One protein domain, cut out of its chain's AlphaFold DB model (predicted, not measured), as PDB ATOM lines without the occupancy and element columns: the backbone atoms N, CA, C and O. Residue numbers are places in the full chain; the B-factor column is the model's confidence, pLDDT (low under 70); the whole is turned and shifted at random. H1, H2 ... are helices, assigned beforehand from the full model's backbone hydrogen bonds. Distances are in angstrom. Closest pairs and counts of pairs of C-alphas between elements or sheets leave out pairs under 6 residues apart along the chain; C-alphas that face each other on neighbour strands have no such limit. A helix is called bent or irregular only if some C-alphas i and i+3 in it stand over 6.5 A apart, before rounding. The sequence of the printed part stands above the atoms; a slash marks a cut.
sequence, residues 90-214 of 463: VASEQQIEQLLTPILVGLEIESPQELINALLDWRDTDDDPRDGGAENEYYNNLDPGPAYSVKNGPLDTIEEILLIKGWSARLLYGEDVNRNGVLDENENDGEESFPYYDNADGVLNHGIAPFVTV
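Overview. This is residues 90 to 214 of the 463 residues of an uncharacterized protein of Planctomycetes bacterium (UniProt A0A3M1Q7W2). With little regular structure, the model is mostly loops about a helical hairpin, H1 and H2, beside the short pair H4 and H5; a looped stretch with H3 makes one end, residues 178 to 204 the other. The printed part has 125 residues, 41 in five named helices, H1 to H5 in order, with no named strand: all helix, compact, radius of gyration of the C-alphas 15.3 A, spans 44 by 34 by 26 A.

Arrangement. H1, residues 93 to 106, touches H2, residues 112 to 123, at a steep tilt of 42 degrees, opposite ways, closest C-alphas Leu 104 and Pro 112, 5.8 A. H4, residues 158 to 163, touches H5, residues 169 to 173, closest C-alphas Leu 162 and Ala 169, 7.0 A. H3, residues 136 to 139, touches no helix. H4 has 0 of 2 O i to N i+4 pairs within hydrogen-bond range but 3 of 3 O i to N i+3; H1 has 8 of 10; H2 and H5 have every pair; H3 is too short.

Along the chain. H1 spans 19.7 A from C-alpha 93 at (15.711, -4.871, -5.926), only just irregular: C-alphas 99 and 102 are 6.7 A apart. H2 spans 17.1 A; H5 ends at C-alpha 173, (10.468, -23.454, 3.095).

Size, cuts and confidence. The printed part has no cut; links H2 to H3 and H3 to H4 are long. No printed residue is under 70.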
ATOM      1  N   VAL A  90      15.636  -4.102   3.734       96.69
ATOM      2  CA  VAL A  90      16.574  -3.076   3.233       96.69
ATOM      3  C   VAL A  90      17.338  -3.495   1.977       96.69
ATOM      4  O   VAL A  90      18.035  -2.669   1.394       96.69
ATOM      5  N   ALA A  91      17.213  -4.754   1.555       97.56
ATOM      6  CA  ALA A  91      17.832  -5.260   0.336       97.56
ATOM      7  C   ALA A  91      17.378  -4.472  -0.900       97.56
ATOM      8  O   ALA A  91      16.189  -4.159  -1.049       97.56
ATOM      9  N   SER A  92      18.312  -4.191  -1.808       97.44
ATOM     10  CA  SER A  92      17.965  -3.599  -3.099       97.44
ATOM     11  C   SER A  92      17.154  -4.580  -3.950       97.44
ATOM     12  O   SER A  92      17.210  -5.793  -3.749       97.44
ATOM     13  N   GLU A  93      16.414  -4.056  -4.926       97.12
ATOM     14  CA  GLU A  93      15.711  -4.871  -5.926       97.12
ATOM     15  C   GLU A  93      16.666  -5.853  -6.614       97.12
ATOM     16  O   GLU A  93      16.401  -7.048  -6.625       97.12
ATOM     17  N   GLN A  94      17.850  -5.386  -7.022       97.25
ATOM     18  CA  GLN A  94      18.887  -6.239  -7.608       97.25
ATOM     19  C   GLN A  94      19.295  -7.404  -6.687       97.25
ATOM     20  O   GLN A  94      19.471  -8.522  -7.161       97.25
ATOM     21  N   GLN A  95      19.450  -7.170  -5.378       98.25
ATOM     22  CA  GLN A  95      19.792  -8.236  -4.426       98.25
ATOM     23  C   GLN A  95      18.647  -9.239  -4.257       98.25
ATOM     24  O   GLN A  95      18.894 -10.441  -4.161       98.25
ATOM     25  N   ILE A  96      17.404  -8.750  -4.221       98.44
ATOM     26  CA  ILE A  96      16.205  -9.589  -4.140       98.44
ATOM     27  C   ILE A  96      16.093 -10.455  -5.396       98.44
ATOM     28  O   ILE A  96      15.955 -11.668  -5.282       98.44
ATOM     29  N   GLU A  97      16.228  -9.873  -6.584       98.06
ATOM     30  CA  GLU A  97      16.189 -10.604  -7.853       98.06
ATOM     31  C   GLU A  97      17.308 -11.642  -7.955       98.06
ATOM     32  O   GLU A  97      17.045 -12.795  -8.307       98.06
ATOM     33  N   GLN A  98      18.540 -11.261  -7.600       97.69
ATOM     34  CA  GLN A  98      19.701 -12.149  -7.628       97.69
ATOM     35  C   GLN A  98      19.538 -13.344  -6.676       97.69
ATOM     36  O   GLN A  98      19.975 -14.448  -7.003       97.69
ATOM     37  N   LEU A  99      18.906 -13.145  -5.513       98.19
ATOM     38  CA  LEU A  99      18.648 -14.218  -4.554       98.19
ATOM     39  C   LEU A  99      17.456 -15.093  -4.960       98.19
ATOM     40  O   LEU A  99      17.562 -16.319  -4.953       98.19
ATOM     41  N   LEU A 100      16.314 -14.475  -5.261       98.06
ATOM     42  CA  LEU A 100      15.038 -15.177  -5.383       98.06
ATOM     43  C   LEU A 100      14.883 -15.881  -6.728       98.06
ATOM     44  O   LEU A 100      14.401 -17.010  -6.753       98.06
ATOM     45  N   THR A 101      15.321 -15.274  -7.832       97.50
ATOM     46  CA  THR A 101      15.146 -15.846  -9.178       97.50
ATOM     47  C   THR A 101      15.650 -17.289  -9.295       97.50
ATOM     48  O   THR A 101      14.855 -18.143  -9.689       97.50
ATOM     49  N   PRO A 102      16.907 -17.626  -8.936       95.56
ATOM     50  CA  PRO A 102      17.378 -19.006  -9.054       95.56
ATOM     51  C   PRO A 102      16.628 -19.981  -8.134       95.56
ATOM     52  O   PRO A 102      16.412 -21.122  -8.528       95.56
ATOM     53  N   ILE A 103      16.199 -19.545  -6.942       94.75
ATOM     54  CA  ILE A 103      15.421 -20.385  -6.013       94.75
ATOM     55  C   ILE A 103      14.039 -20.687  -6.602       94.75
ATOM     56  O   ILE A 103      13.618 -21.840  -6.629       94.75
ATOM     57  N   LEU A 104      13.351 -19.661  -7.108       95.38
ATOM     58  CA  LEU A 104      12.015 -19.780  -7.695       95.38
ATOM     59  C   LEU A 104      12.030 -20.606  -8.986       95.38
ATOM     60  O   LEU A 104      11.134 -21.417  -9.195       95.38
ATOM     61  N   VAL A 105      13.060 -20.453  -9.824       93.50
ATOM     62  CA  VAL A 105      13.260 -21.308 -11.006       93.50
ATOM     63  C   VAL A 105      13.527 -22.757 -10.597       93.50
ATOM     64  O   VAL A 105      12.979 -23.660 -11.219       93.50
ATOM     65  N   GLY A 106      14.317 -22.985  -9.541       90.31
ATOM     66  CA  GLY A 106      14.536 -24.326  -8.984       90.31
ATOM     67  C   GLY A 106      13.257 -24.978  -8.448       90.31
ATOM     68  O   GLY A 106      13.127 -26.189  -8.505       90.31
ATOM     69  N   LEU A 107      12.285 -24.176  -8.000       90.69
ATOM     70  CA  LEU A 107      10.939 -24.621  -7.612       90.69
ATOM     71  C   LEU A 107       9.950 -24.665  -8.792       90.69
ATOM     72  O   LEU A 107       8.736 -24.682  -8.578       90.69
ATOM     73  N   GLU A 108      10.450 -24.634 -10.029       91.69
ATOM     74  CA  GLU A 108       9.670 -24.699 -11.270       91.69
ATOM     75  C   GLU A 108       8.569 -23.629 -11.383       91.69
ATOM     76  O   GLU A 108       7.498 -23.852 -11.952       91.69
ATOM     77  N   ILE A 109       8.810 -22.435 -10.837       93.62
ATOM     78  CA  ILE A 109       7.867 -21.323 -10.948       93.62
ATOM     79  C   ILE A 109       7.970 -20.676 -12.328       93.62
ATOM     80  O   ILE A 109       9.027 -20.179 -12.711       93.62
ATOM     81  N   GLU A 110       6.845 -20.631 -13.047       92.31
ATOM     82  CA  GLU A 110       6.765 -20.086 -14.411       92.31
ATOM     83  C   GLU A 110       7.058 -18.577 -14.474       92.31
ATOM     84  O   GLU A 110       7.777 -18.125 -15.366       92.31
ATOM     85  N   SER A 111       6.546 -17.810 -13.503       95.38
ATOM     86  CA  SER A 111       6.677 -16.346 -13.440       95.38
ATOM     87  C   SER A 111       7.357 -15.856 -12.146       95.38
ATOM     88  O   SER A 111       6.700 -15.234 -11.307       95.38
ATOM     89  N   PRO A 112       8.676 -16.071 -11.946       97.12
ATOM     90  CA  PRO A 112       9.382 -15.592 -10.753       97.12
ATOM     91  C   PRO A 112       9.282 -14.075 -10.547       97.12
ATOM     92  O   PRO A 112       9.139 -13.614  -9.415       97.12
ATOM     93  N   GLN A 113       9.304 -13.299 -11.638       98.00
ATOM     94  CA  GLN A 113       9.256 -11.837 -11.568       98.00
ATOM     95  C   GLN A 113       7.944 -11.321 -10.963       98.00
ATOM     96  O   GLN A 113       7.971 -10.343 -10.227       98.00
ATOM     97  N   GLU A 114       6.807 -11.977 -11.211       98.19
ATOM     98  CA  GLU A 114       5.522 -11.552 -10.634       98.19
ATOM     99  C   GLU A 114       5.530 -11.676  -9.102       98.19
ATOM    100  O   GLU A 114       5.033 -10.796  -8.401       98.19
ATOM    101  N   LEU A 115       6.155 -12.735  -8.571       98.38
ATOM    102  CA  LEU A 115       6.314 -12.938  -7.127       98.38
ATOM    103  C   LEU A 115       7.272 -11.921  -6.503       98.38
ATOM    104  O   LEU A 115       7.020 -11.437  -5.397       98.38
ATOM    105  N   ILE A 116       8.365 -11.605  -7.205       98.50
ATOM    106  CA  ILE A 116       9.328 -10.581  -6.789       98.50
ATOM    107  C   ILE A 116       8.648  -9.210  -6.767       98.50
ATOM    108  O   ILE A 116       8.722  -8.513  -5.760       98.50
ATOM    109  N   ASN A 117       7.922  -8.854  -7.824       98.56
ATOM    110  CA  ASN A 117       7.196  -7.592  -7.919       98.56
ATOM    111  C   ASN A 117       6.127  -7.474  -6.826       98.56
ATOM    112  O   ASN A 117       6.065  -6.446  -6.163       98.56
ATOM    113  N   ALA A 118       5.364  -8.537  -6.551       98.38
ATOM    114  CA  ALA A 118       4.400  -8.546  -5.450       98.38
ATOM    115  C   ALA A 118       5.061  -8.368  -4.067       98.38
ATOM    116  O   ALA A 118       4.482  -7.735  -3.186       98.38
ATOM    117  N   LEU A 119       6.270  -8.907  -3.862       98.31
ATOM    118  CA  LEU A 119       7.053  -8.680  -2.642       98.31
ATOM    119  C   LEU A 119       7.552  -7.230  -2.536       98.31
ATOM    120  O   LEU A 119       7.585  -6.676  -1.436       98.31
ATOM    121  N   LEU A 120       7.972  -6.630  -3.652       98.25
ATOM    122  CA  LEU A 120       8.431  -5.242  -3.687       98.25
ATOM    123  C   LEU A 120       7.277  -4.267  -3.420       98.25
ATOM    124  O   LEU A 120       7.464  -3.385  -2.583       98.25
ATOM    125  N   ASP A 121       6.113  -4.489  -4.040       98.38
ATOM    126  CA  ASP A 121       4.863  -3.738  -3.811       98.38
ATOM    127  C   ASP A 121       4.481  -3.810  -2.323       98.38
ATOM    128  O   ASP A 121       4.339  -2.806  -1.637       98.38
ATOM    129  N   TRP A 122       4.500  -5.016  -1.734       98.00
ATOM    130  CA  TRP A 122       4.182  -5.190  -0.310       98.00
ATOM    131  C   TRP A 122       5.025  -4.327   0.646       98.00
ATOM    132  O   TRP A 122       4.577  -3.964   1.743       98.00
ATOM    133  N   ARG A 123       6.276  -4.059   0.261       97.12
ATOM    134  CA  ARG A 123       7.284  -3.392   1.090       97.12
ATOM    135  C   ARG A 123       7.347  -1.886   0.864       97.12
ATOM    136  O   ARG A 123       7.755  -1.178   1.790       97.12
ATOM    137  N   ASP A 124       7.082  -1.414  -0.349       96.44
ATOM    138  CA  ASP A 124       7.230   0.003  -0.661       96.44
ATOM    139  C   ASP A 124       6.103   0.846  -0.048       96.44
ATOM    140  O   ASP A 124       5.283   0.349   0.710       96.44
ATOM    141  N   THR A 125       6.158   2.164  -0.217       96.50
ATOM    142  CA  THR A 125       5.256   3.080   0.499       96.50
ATOM    143  C   THR A 125       4.111   3.606  -0.353       96.50
ATOM    144  O   THR A 125       3.320   4.402   0.159       96.50
ATOM    145  N   ASP A 126       4.082   3.274  -1.641       95.19
ATOM    146  CA  ASP A 126       3.072   3.783  -2.561       95.19
ATOM    147  C   ASP A 126       1.930   2.770  -2.746       95.19
ATOM    148  O   ASP A 126       1.760   1.882  -1.921       95.19
ATOM    149  N   ASP A 127       1.029   3.030  -3.689       95.50
ATOM    150  CA  ASP A 127      -0.118   2.164  -4.002       95.50
ATOM    151  C   ASP A 127      -0.129   1.857  -5.520       95.50
ATOM    152  O   ASP A 127      -1.177   1.514  -6.079       95.50
ATOM    153  N   ASP A 128       1.006   2.041  -6.212       97.00
ATOM    154  CA  ASP A 128       1.135   1.867  -7.659       97.00
ATOM    155  C   ASP A 128       1.686   0.458  -7.971       97.00
ATOM    156  O   ASP A 128       2.895   0.231  -7.894       97.00
ATOM    157  N   PRO A 129       0.842  -0.508  -8.387       97.38
ATOM    158  CA  PRO A 129       1.291  -1.884  -8.557       97.38
ATOM    159  C   PRO A 129       2.283  -2.026  -9.715       97.38
ATOM    160  O   PRO A 129       2.056  -1.529 -10.828       97.38
ATOM    161  N   ARG A 130       3.349  -2.799  -9.484       97.31
ATOM    162  CA  ARG A 130       4.263  -3.255 -10.542       97.31
ATOM    163  C   ARG A 130       3.576  -4.266 -11.467       97.31
ATOM    164  O   ARG A 130       2.535  -4.842 -11.151       97.31
ATOM    165  N   ASP A 131       4.185  -4.533 -12.626       97.31
ATOM    166  CA  ASP A 131       3.673  -5.550 -13.555       97.31
ATOM    167  C   ASP A 131       3.629  -6.933 -12.884       97.31
ATOM    168  O   ASP A 131       4.614  -7.385 -12.303       97.31
ATOM    169  N   GLY A 132       2.465  -7.583 -12.896       95.62
ATOM    170  CA  GLY A 132       2.227  -8.832 -12.160       95.62
ATOM    171  C   GLY A 132       2.185  -8.713 -10.627       95.62
ATOM    172  O   GLY A 132       1.780  -9.671  -9.961       95.62
ATOM    173  N   GLY A 133       2.514  -7.543 -10.074       97.25
ATOM    174  CA  GLY A 133       2.478  -7.229  -8.652       97.25
ATOM    175  C   GLY A 133       1.063  -7.124  -8.078       97.25
ATOM    176  O   GLY A 133       0.073  -7.598  -8.663       97.25
ATOM    177  N   ALA A 134       0.967  -6.566  -6.876       97.38
ATOM    178  CA  ALA A 134      -0.294  -6.363  -6.183       97.38
ATOM    179  C   ALA A 134      -0.183  -5.321  -5.077       97.38
ATOM    180  O   ALA A 134       0.658  -5.439  -4.195       97.38
ATOM    181  N   GLU A 135      -1.169  -4.429  -5.070       97.88
ATOM    182  CA  GLU A 135      -1.377  -3.395  -4.062       97.88
ATOM    183  C   GLU A 135      -2.756  -3.526  -3.406       97.88
ATOM    184  O   GLU A 135      -3.493  -4.491  -3.644       97.88
ATOM    185  N   ASN A 136      -3.148  -2.545  -2.592       96.50
ATOM    186  CA  ASN A 136      -4.430  -2.509  -1.885       96.50
ATOM    187  C   ASN A 136      -5.661  -2.854  -2.749       96.50
ATOM    188  O   ASN A 136      -6.611  -3.446  -2.229       96.50
ATOM    189  N   GLU A 137      -5.680  -2.528  -4.046       95.12
ATOM    190  CA  GLU A 137      -6.773  -2.929  -4.947       95.12
ATOM    191  C   GLU A 137      -6.932  -4.455  -5.027       95.12
ATOM    192  O   GLU A 137      -8.053  -4.958  -4.975       95.12
ATOM    193  N   TYR A 138      -5.836  -5.210  -5.101       96.25
ATOM    194  CA  TYR A 138      -5.876  -6.670  -5.147       96.25
ATOM    195  C   TYR A 138      -6.325  -7.255  -3.801       96.25
ATOM    196  O   TYR A 138      -7.296  -8.011  -3.741       96.25
ATOM    197  N   TYR A 139      -5.657  -6.880  -2.705       96.81
ATOM    198  CA  TYR A 139      -5.862  -7.537  -1.408       96.81
ATOM    199  C   TYR A 139      -7.214  -7.209  -0.759       96.81
ATOM    200  O   TYR A 139      -7.807  -8.065  -0.097       96.81
ATOM    201  N   ASN A 140      -7.771  -6.017  -1.004       96.25
ATOM    202  CA  ASN A 140      -9.105  -5.665  -0.506       96.25
ATOM    203  C   ASN A 140     -10.245  -6.377  -1.264       96.25
ATOM    204  O   ASN A 140     -11.388  -6.343  -0.808       96.25
ATOM    205  N   ASN A 141      -9.951  -7.017  -2.402       95.75
ATOM    206  CA  ASN A 141     -10.923  -7.705  -3.256       95.75
ATOM    207  C   ASN A 141     -10.706  -9.231  -3.318       95.75
ATOM    208  O   ASN A 141     -11.215  -9.887  -4.227       95.75
ATOM    209  N   LEU A 142      -9.965  -9.812  -2.368       93.94
ATOM    210  CA  LEU A 142      -9.775 -11.262  -2.286       93.94
ATOM    211  C   LEU A 142     -11.111 -12.000  -2.084       93.94
ATOM    212  O   LEU A 142     -11.881 -11.685  -1.181       93.94
ATOM    213  N   ASP A 143     -11.349 -13.028  -2.902       89.12
ATOM    214  CA  ASP A 143     -12.501 -13.937  -2.847       89.12
ATOM    215  C   ASP A 143     -12.007 -15.340  -3.255       89.12
ATOM    216  O   ASP A 143     -11.424 -15.464  -4.337       89.12
ATOM    217  N   PRO A 144     -12.131 -16.399  -2.418       81.88
ATOM    218  CA  PRO A 144     -12.922 -16.534  -1.180       81.88
ATOM    219  C   PRO A 144     -12.207 -16.165   0.140       81.88
ATOM    220  O   PRO A 144     -12.630 -16.603   1.212       81.88
ATOM    221  N   GLY A 145     -11.111 -15.402   0.093       81.88
ATOM    222  CA  GLY A 145     -10.324 -15.030   1.279       81.88
ATOM    223  C   GLY A 145     -10.892 -13.842   2.070       81.88
ATOM    224  O   GLY A 145     -11.711 -13.085   1.555       81.88
ATOM    225  N   PRO A 146     -10.470 -13.632   3.330       90.50
ATOM    226  CA  PRO A 146     -10.709 -12.355   3.987       90.50
ATOM    227  C   PRO A 146      -9.923 -11.262   3.255       90.50
ATOM    228  O   PRO A 146      -8.724 -11.409   3.045       90.50
ATOM    229  N   ALA A 147     -10.591 -10.171   2.893       94.31
ATOM    230  CA  ALA A 147      -9.935  -8.967   2.401       94.31
ATOM    231  C   ALA A 147      -9.045  -8.343   3.491       94.31
ATOM    232  O   ALA A 147      -9.436  -8.286   4.663       94.31
ATOM    233  N   TYR A 148      -7.869  -7.852   3.106       95.75
ATOM    234  CA  TYR A 148      -6.946  -7.126   3.982       95.75
ATOM    235  C   TYR A 148      -6.173  -6.066   3.196       95.75
ATOM    236  O   TYR A 148      -6.195  -6.045   1.970       95.75
ATOM    237  N   SER A 149      -5.510  -5.170   3.922       95.00
ATOM    238  CA  SER A 149      -4.684  -4.114   3.339       95.00
ATOM    239  C   SER A 149      -3.222  -4.537   3.276       95.00
ATOM    240  O   SER A 149      -2.752  -5.295   4.130       95.00
ATOM    241  N   VAL A 150      -2.519  -4.015   2.277       95.69
ATOM    242  CA  VAL A 150      -1.064  -4.133   2.168       95.69
ATOM    243  C   VAL A 150      -0.412  -3.362   3.304       95.69
ATOM    244  O   VAL A 150      -0.985  -2.422   3.865       95.69
ATOM    245  N   LYS A 151       0.775  -3.814   3.698       95.88
ATOM    246  CA  LYS A 151       1.519  -3.206   4.795       95.88
ATOM    247  C   LYS A 151       2.149  -1.865   4.417       95.88
ATOM    248  O   LYS A 151       2.290  -1.013   5.294       95.88
ATOM    249  N   ASN A 152       2.540  -1.722   3.156       96.81
ATOM    250  CA  ASN A 152       3.293  -0.611   2.582       96.81
ATOM    251  C   ASN A 152       4.491  -0.233   3.469       96.81
ATOM    252  O   ASN A 152       4.654   0.908   3.921       96.81
ATOM    253  N   GLY A 153       5.267  -1.251   3.850       96.69
ATOM    254  CA  GLY A 153       6.341  -1.095   4.818       96.69
ATOM    255  C   GLY A 153       7.072  -2.390   5.174       96.69
ATOM    256  O   GLY A 153       6.785  -3.460   4.636       96.69
ATOM    257  N   PRO A 154       8.036  -2.313   6.110       97.06
ATOM    258  CA  PRO A 154       8.885  -3.445   6.458       97.06
ATOM    259  C   PRO A 154       8.088  -4.596   7.088       97.06
ATOM    260  O   PRO A 154       7.210  -4.385   7.928       97.06
ATOM    261  N   LEU A 155       8.451  -5.826   6.737       97.69
ATOM    262  CA  LEU A 155       7.930  -7.044   7.352       97.69
ATOM    263  C   LEU A 155       8.403  -7.137   8.817       97.69
ATOM    264  O   LEU A 155       9.571  -6.851   9.101       97.69
ATOM    265  N   ASP A 156       7.532  -7.554   9.747       96.00
ATOM    266  CA  ASP A 156       7.908  -7.783  11.159       96.00
ATOM    267  C   ASP A 156       8.376  -9.226  11.398       96.00
ATOM    268  O   ASP A 156       9.136  -9.497  12.330       96.00
ATOM    269  N   THR A 157       7.928 -10.155  10.550       96.12
ATOM    270  CA  THR A 157       8.339 -11.565  10.528       96.12
ATOM    271  C   THR A 157       8.529 -12.039   9.094       96.12
ATOM    272  O   THR A 157       7.966 -11.467   8.164       96.12
ATOM    273  N   ILE A 158       9.301 -13.106   8.899       96.19
ATOM    274  CA  ILE A 158       9.485 -13.691   7.566       96.19
ATOM    275  C   ILE A 158       8.191 -14.343   7.061       96.19
ATOM    276  O   ILE A 158       7.905 -14.320   5.868       96.19
ATOM    277  N   GLU A 159       7.354 -14.869   7.954       95.56
ATOM    278  CA  GLU A 159       6.085 -15.500   7.596       95.56
ATOM    279  C   GLU A 159       5.031 -14.528   7.058       95.56
ATOM    280  O   GLU A 159       4.075 -14.985   6.434       95.56
ATOM    281  N   GLU A 160       5.206 -13.212   7.221       96.81
ATOM    282  CA  GLU A 160       4.365 -12.221   6.535       96.81
ATOM    283  C   GLU A 160       4.439 -12.340   5.011       96.81
ATOM    284  O   GLU A 160       3.476 -11.983   4.340       96.81
ATOM    285  N   ILE A 161       5.508 -12.933   4.463       97.38
ATOM    286  CA  ILE A 161       5.595 -13.261   3.033       97.38
ATOM    287  C   ILE A 161       4.416 -14.143   2.590       97.38
ATOM    288  O   ILE A 161       3.958 -14.025   1.462       97.38
ATOM    289  N   LEU A 162       3.846 -14.970   3.473       96.75
ATOM    290  CA  LEU A 162       2.682 -15.812   3.158       96.75
ATOM    291  C   LEU A 162       1.376 -15.020   2.958       96.75
ATOM    292  O   LEU A 162       0.368 -15.610   2.575       96.75
ATOM    293  N   LEU A 163       1.368 -13.713   3.243       96.50
ATOM    294  CA  LEU A 163       0.248 -12.810   2.956       96.50
ATOM    295  C   LEU A 163       0.366 -12.152   1.574       96.50
ATOM    296  O   LEU A 163      -0.587 -11.521   1.117       96.50
ATOM    297  N   ILE A 164       1.516 -12.285   0.916       97.50
ATOM    298  CA  ILE A 164       1.813 -11.641  -0.360       97.50
ATOM    299  C   ILE A 164       1.244 -12.493  -1.495       97.50
ATOM    300  O   ILE A 164       1.310 -13.724  -1.469       97.50
ATOM    301  N   LYS A 165       0.678 -11.839  -2.515       96.94
ATOM    302  CA  LYS A 165       0.114 -12.504  -3.696       96.94
ATOM    303  C   LYS A 165       1.086 -13.544  -4.271       96.94
ATOM    304  O   LYS A 165       2.235 -13.237  -4.568       96.94
ATOM    305  N   GLY A 166       0.592 -14.770  -4.452       95.62
ATOM    306  CA  GLY A 166       1.326 -15.880  -5.072       95.62
ATOM    307  C   GLY A 166       2.353 -16.575  -4.170       95.62
ATOM    308  O   GLY A 166       2.795 -17.676  -4.499       95.62
ATOM    309  N   TRP A 167       2.695 -16.000  -3.017       97.06
ATOM    310  CA  TRP A 167       3.623 -16.614  -2.077       97.06
ATOM    311  C   TRP A 167       2.969 -17.751  -1.281       97.06
ATOM    312  O   TRP A 167       1.785 -17.719  -0.948       97.06
ATOM    313  N   SER A 168       3.742 -18.796  -0.980       94.94
ATOM    314  CA  SER A 168       3.249 -19.989  -0.283       94.94
ATOM    315  C   SER A 168       4.335 -20.653   0.564       94.94
ATOM    316  O   SER A 168       5.514 -20.311   0.472       94.94
ATOM    317  N   ALA A 169       3.942 -21.638   1.380       93.12
ATOM    318  CA  ALA A 169       4.880 -22.413   2.191       93.12
ATOM    319  C   ALA A 169       5.931 -23.152   1.342       93.12
ATOM    320  O   ALA A 169       7.076 -23.210   1.771       93.12
ATOM    321  N   ARG A 170       5.568 -23.618   0.132       92.94
ATOM    322  CA  ARG A 170       6.500 -24.213  -0.846       92.94
ATOM    323  C   ARG A 170       7.638 -23.255  -1.187       92.94
ATOM    324  O   ARG A 170       8.787 -23.647  -1.232       92.94
ATOM    325  N   LEU A 171       7.324 -21.982  -1.409       95.62
ATOM    326  CA  LEU A 171       8.332 -20.982  -1.772       95.62
ATOM    327  C   LEU A 171       9.175 -20.563  -0.569       95.62
ATOM    328  O   LEU A 171      10.371 -20.299  -0.685       95.62
ATOM    329  N   LEU A 172       8.536 -20.498   0.599       95.38
ATOM    330  CA  LEU A 172       9.192 -20.053   1.815       95.38
ATOM    331  C   LEU A 172      10.158 -21.103   2.379       95.38
ATOM    332  O   LEU A 172      11.280 -20.749   2.734       95.38
ATOM    333  N   TYR A 173       9.728 -22.361   2.454       93.50
ATOM    334  CA  TYR A 173      10.468 -23.454   3.095       93.50
ATOM    335  C   TYR A 173      11.041 -24.476   2.109       93.50
ATOM    336  O   TYR A 173      11.866 -25.282   2.515       93.50
ATOM    337  N   GLY A 174      10.650 -24.421   0.834       93.56
ATOM    338  CA  GLY A 174      11.100 -25.381  -0.169       93.56
ATOM    339  C   GLY A 174      10.527 -26.775   0.064       93.56
ATOM    340  O   GLY A 174       9.400 -26.908   0.546       93.56
ATOM    341  N   GLU A 175      11.306 -27.788  -0.300       92.19
ATOM    342  CA  GLU A 175      11.024 -29.215  -0.093       92.19
ATOM    343  C   GLU A 175      11.335 -29.671   1.335       92.19
ATOM    344  O   GLU A 175      10.761 -30.659   1.776       92.19
ATOM    345  N   ASP A 176      12.148 -28.907   2.077       91.44
ATOM    346  CA  ASP A 176      12.534 -29.158   3.473       91.44
ATOM    347  C   ASP A 176      11.354 -28.901   4.434       91.44
ATOM    348  O   ASP A 176      11.264 -27.893   5.156       91.44
ATOM    349  N   VAL A 177      10.369 -29.799   4.411       88.81
ATOM    350  CA  VAL A 177       9.083 -29.612   5.094       88.81
ATOM    351  C   VAL A 177       9.233 -29.664   6.606       88.81
ATOM    352  O   VAL A 177       8.454 -29.033   7.338       88.81
ATOM    353  N   ASN A 178      10.233 -30.400   7.087       91.06
ATOM    354  CA  ASN A 178      10.542 -30.496   8.502       91.06
ATOM    355  C   ASN A 178      11.618 -29.483   8.944       91.06
ATOM    356  O   ASN A 178      11.762 -29.268  10.147       91.06
ATOM    357  N   ARG A 179      12.277 -28.776   8.021       91.75
ATOM    358  CA  ARG A 179      13.252 -27.702   8.268       91.75
ATOM    359  C   ARG A 179      14.529 -28.178   8.957       91.75
ATOM    360  O   ARG A 179      14.991 -27.505   9.882       91.75
ATOM    361  N   ASN A 180      15.033 -29.360   8.625       89.94
ATOM    362  CA  ASN A 180      16.285 -29.895   9.176       89.94
ATOM    363  C   ASN A 180      17.482 -29.687   8.229       89.94
ATOM    364  O   ASN A 180      18.619 -29.943   8.623       89.94
ATOM    365  N   GLY A 181      17.253 -29.196   7.008       88.62
ATOM    366  CA  GLY A 181      18.278 -29.019   5.985       88.62
ATOM    367  C   GLY A 181      18.895 -30.321   5.470       88.62
ATOM    368  O   GLY A 181      19.995 -30.270   4.919       88.62
ATOM    369  N   VAL A 182      18.231 -31.459   5.671       89.12
ATOM    370  CA  VAL A 182      18.637 -32.791   5.216       89.12
ATOM    371  C   VAL A 182      17.623 -33.274   4.196       89.12
ATOM    372  O   VAL A 182      16.436 -33.202   4.464       89.12
ATOM    373  N   LEU A 183      18.091 -33.766   3.045       90.25
ATOM    374  CA  LEU A 183      17.210 -34.346   2.035       90.25
ATOM    375  C   LEU A 183      16.646 -35.675   2.555       90.25
ATOM    376  O   LEU A 183      17.340 -36.697   2.530       90.25
ATOM    377  N   ASP A 184      15.417 -35.653   3.063       90.31
ATOM    378  CA  ASP A 184      14.741 -36.856   3.543       90.31
ATOM    379  C   ASP A 184      14.170 -37.690   2.376       90.31
ATOM    380  O   ASP A 184      13.935 -37.188   1.279       90.31
ATOM    381  N   GLU A 185      13.917 -38.989   2.595       91.19
ATOM    382  CA  GLU A 185      13.404 -39.885   1.537       91.19
ATOM    383  C   GLU A 185      12.098 -39.369   0.909       91.19
ATOM    384  O   GLU A 185      11.910 -39.490  -0.295       91.19
ATOM    385  N   ASN A 186      11.216 -38.774   1.722       91.12
ATOM    386  CA  ASN A 186       9.941 -38.204   1.279       91.12
ATOM    387  C   ASN A 186      10.079 -36.846   0.570       91.12
ATOM    388  O   ASN A 186       9.082 -36.300   0.114       91.12
ATOM    389  N   GLU A 187      11.275 -36.265   0.569       92.25
ATOM    390  CA  GLU A 187      11.608 -34.994  -0.081       92.25
ATOM    391  C   GLU A 187      12.416 -35.236  -1.367       92.25
ATOM    392  O   GLU A 187      12.982 -34.300  -1.914       92.25
ATOM    393  N   ASN A 188      12.496 -36.498  -1.816       92.44
ATOM    394  CA  ASN A 188      13.146 -36.917  -3.059       92.44
ATOM    395  C   ASN A 188      12.415 -38.112  -3.725       92.44
ATOM    396  O   ASN A 188      13.037 -38.953  -4.384       92.44
ATOM    397  N   ASP A 189      11.104 -38.246  -3.491       91.12
ATOM    398  CA  ASP A 189      10.232 -39.296  -4.046       91.12
ATOM    399  C   ASP A 189       9.175 -38.768  -5.042       91.12
ATOM    400  O   ASP A 189       8.321 -39.515  -5.534       91.12
ATOM    401  N   GLY A 190       9.271 -37.490  -5.409       90.62
ATOM    402  CA  GLY A 190       8.405 -36.809  -6.357       90.62
ATOM    403  C   GLY A 190       7.019 -36.539  -5.775       90.62
ATOM    404  O   GLY A 190       6.843 -35.780  -4.830       90.62
ATOM    405  N   GLU A 191       5.988 -37.144  -6.368       92.44
ATOM    406  CA  GLU A 191       4.605 -37.016  -5.882       92.44
ATOM    407  C   GLU A 191       4.154 -38.228  -5.042       92.44
ATOM    408  O   GLU A 191       2.965 -38.344  -4.717       92.44
ATOM    409  N   GLU A 192       5.056 -39.170  -4.718       93.50
ATOM    410  CA  GLU A 192       4.695 -40.385  -3.974       93.50
ATOM    411  C   GLU A 192       4.269 -40.067  -2.538       93.50
ATOM    412  O   GLU A 192       3.277 -40.626  -2.043       93.50
ATOM    413  N   SER A 193       4.960 -39.132  -1.885       93.06
ATOM    414  CA  SER A 193       4.585 -38.643  -0.568       93.06
ATOM    415  C   SER A 193       4.644 -37.113  -0.467       93.06
ATOM    416  O   SER A 193       4.749 -36.395  -1.455       93.06
ATOM    417  N   PHE A 194       4.348 -36.582   0.721       90.19
ATOM    418  CA  PHE A 194       4.373 -35.136   0.929       90.19
ATOM    419  C   PHE A 194       5.820 -34.708   1.223       90.19
ATOM    420  O   PHE A 194       6.407 -35.303   2.130       90.19
ATOM    421  N   PRO A 195       6.344 -33.635   0.598       90.75
ATOM    422  CA  PRO A 195       5.650 -32.650  -0.245       90.75
ATOM    423  C   PRO A 195       5.371 -33.085  -1.698       90.75
ATOM    424  O   PRO A 195       6.283 -33.373  -2.449       90.75
ATOM    425  N   TYR A 196       4.118 -32.948  -2.159       88.44
ATOM    426  CA  TYR A 196       3.682 -33.317  -3.528       88.44
ATOM    427  C   TYR A 196       4.185 -32.396  -4.659       88.44
ATOM    428  O   TYR A 196       3.545 -32.280  -5.701       88.44
ATOM    429  N   TYR A 197       5.230 -31.624  -4.404       87.25
ATOM    430  CA  TYR A 197       5.816 -30.671  -5.344       87.25
ATOM    431  C   TYR A 197       7.337 -30.814  -5.437       87.25
ATOM    432  O   TYR A 197       7.981 -29.926  -6.002       87.25
ATOM    433  N   ASP A 198       7.866 -31.880  -4.836       86.31
ATOM    434  CA  ASP A 198       9.235 -32.346  -4.994       86.31
ATOM    435  C   ASP A 198       9.465 -32.793  -6.446       86.31
ATOM    436  O   ASP A 198       8.599 -33.397  -7.091       86.31
ATOM    437  N   ASN A 199      10.626 -32.431  -6.977       88.75
ATOM    438  CA  ASN A 199      11.035 -32.707  -8.347       88.75
ATOM    439  C   ASN A 199      11.872 -34.003  -8.484       88.75
ATOM    440  O   ASN A 199      12.153 -34.418  -9.614       88.75
ATOM    441  N   ALA A 200      12.233 -34.648  -7.366       91.69
ATOM    442  CA  ALA A 200      13.064 -35.846  -7.268       91.69
ATOM    443  C   ALA A 200      14.415 -35.739  -8.007       91.69
ATOM    444  O   ALA A 200      14.892 -36.708  -8.618       91.69
ATOM    445  N   ASP A 201      15.025 -34.550  -8.010       90.50
ATOM    446  CA  ASP A 201      16.301 -34.295  -8.686       90.50
ATOM    447  C   ASP A 201      17.535 -34.685  -7.849       90.50
ATOM    448  O   ASP A 201      18.667 -34.656  -8.351       90.50
ATOM    449  N   GLY A 202      17.312 -35.128  -6.607       90.31
ATOM    450  CA  GLY A 202      18.352 -35.490  -5.658       90.31
ATOM    451  C   GLY A 202      19.056 -34.302  -5.014       90.31
ATOM    452  O   GLY A 202      20.152 -34.515  -4.506       90.31
ATOM    453  N   VAL A 203      18.479 -33.096  -5.071       89.44
ATOM    454  CA  VAL A 203      19.004 -31.871  -4.464       89.44
ATOM    455  C   VAL A 203      17.928 -31.198  -3.617       89.44
ATOM    456  O   VAL A 203      16.940 -30.699  -4.140       89.44
ATOM    457  N   LEU A 204      18.166 -31.057  -2.313       90.25
ATOM    458  CA  LEU A 204      17.205 -30.371  -1.441       90.25
ATOM    459  C   LEU A 204      17.011 -28.892  -1.811       90.25
ATOM    460  O   LEU A 204      17.919 -28.060  -1.655       90.25
ATOM    461  N   ASN A 205      15.787 -28.508  -2.175       91.00
ATOM    462  CA  ASN A 205      15.422 -27.102  -2.236       91.00
ATOM    463  C   ASN A 205      15.048 -26.567  -0.847       91.00
ATOM    464  O   ASN A 205      13.996 -26.868  -0.293       91.00
ATOM    465  N   HIS A 206      15.880 -25.683  -0.301       91.75
ATOM    466  CA  HIS A 206      15.671 -25.061   1.012       91.75
ATOM    467  C   HIS A 206      14.628 -23.921   1.050       91.75
ATOM    468  O   HIS A 206      14.423 -23.293   2.097       91.75
ATOM    469  N   GLY A 207      14.043 -23.554  -0.093       94.12
ATOM    470  CA  GLY A 207      13.248 -22.335  -0.218       94.12
ATOM    471  C   GLY A 207      14.064 -21.078   0.100       94.12
ATOM    472  O   GLY A 207      15.294 -21.049  -0.016       94.12
ATOM    473  N   ILE A 208      13.379 -20.000   0.486       96.12
ATOM    474  CA  ILE A 208      14.037 -18.705   0.728       96.12
ATOM    475  C   ILE A 208      14.417 -18.489   2.199       96.12
ATOM    476  O   ILE A 208      15.361 -17.745   2.470       96.12
ATOM    477  N   ALA A 209      13.714 -19.123   3.146       95.31
ATOM    478  CA  ALA A 209      13.808 -18.817   4.577       95.31
ATOM    479  C   ALA A 209      15.238 -18.884   5.154       95.31
ATOM    480  O   ALA A 209      15.588 -17.999   5.940       95.31
ATOM    481  N   PRO A 210      16.111 -19.835   4.761       94.56
ATOM    482  CA  PRO A 210      17.477 -19.885   5.290       94.56
ATOM    483  C   PRO A 210      18.376 -18.727   4.838       94.56
ATOM    484  O   PRO A 210      19.405 -18.474   5.467       94.56
ATOM    485  N   PHE A 211      17.997 -18.007   3.777       97.50
ATOM    486  CA  PHE A 211      18.812 -16.960   3.157       97.50
ATOM    487  C   PHE A 211      18.345 -15.537   3.480       97.50
ATOM    488  O   PHE A 211      19.084 -14.591   3.200       97.50
ATOM    489  N   VAL A 212      17.157 -15.365   4.072       98.19
ATOM    490  CA  VAL A 212      16.560 -14.048   4.345       98.19
ATOM    491  C   VAL A 212      16.290 -13.805   5.829       98.19
ATOM    492  O   VAL A 212      16.103 -14.729   6.618       98.19
ATOM    493  N   THR A 213      16.252 -12.535   6.219       98.19
ATOM    494  CA  THR A 213      15.876 -12.095   7.566       98.19
ATOM    495  C   THR A 213      15.136 -10.758   7.536       98.19
ATOM    496  O   THR A 213      15.270  -9.980   6.595       98.19
ATOM    497  N   VAL A 214      14.377 -10.466   8.592       97.69
ATOM    498  CA  VAL A 214      13.874  -9.112   8.906       97.69
ATOM    499  C   VAL A 214      14.688  -8.444  10.026       97.69
ATOM    500  O   VAL A 214      14.472  -7.279  10.356       97.69
TER     501      VAL A 214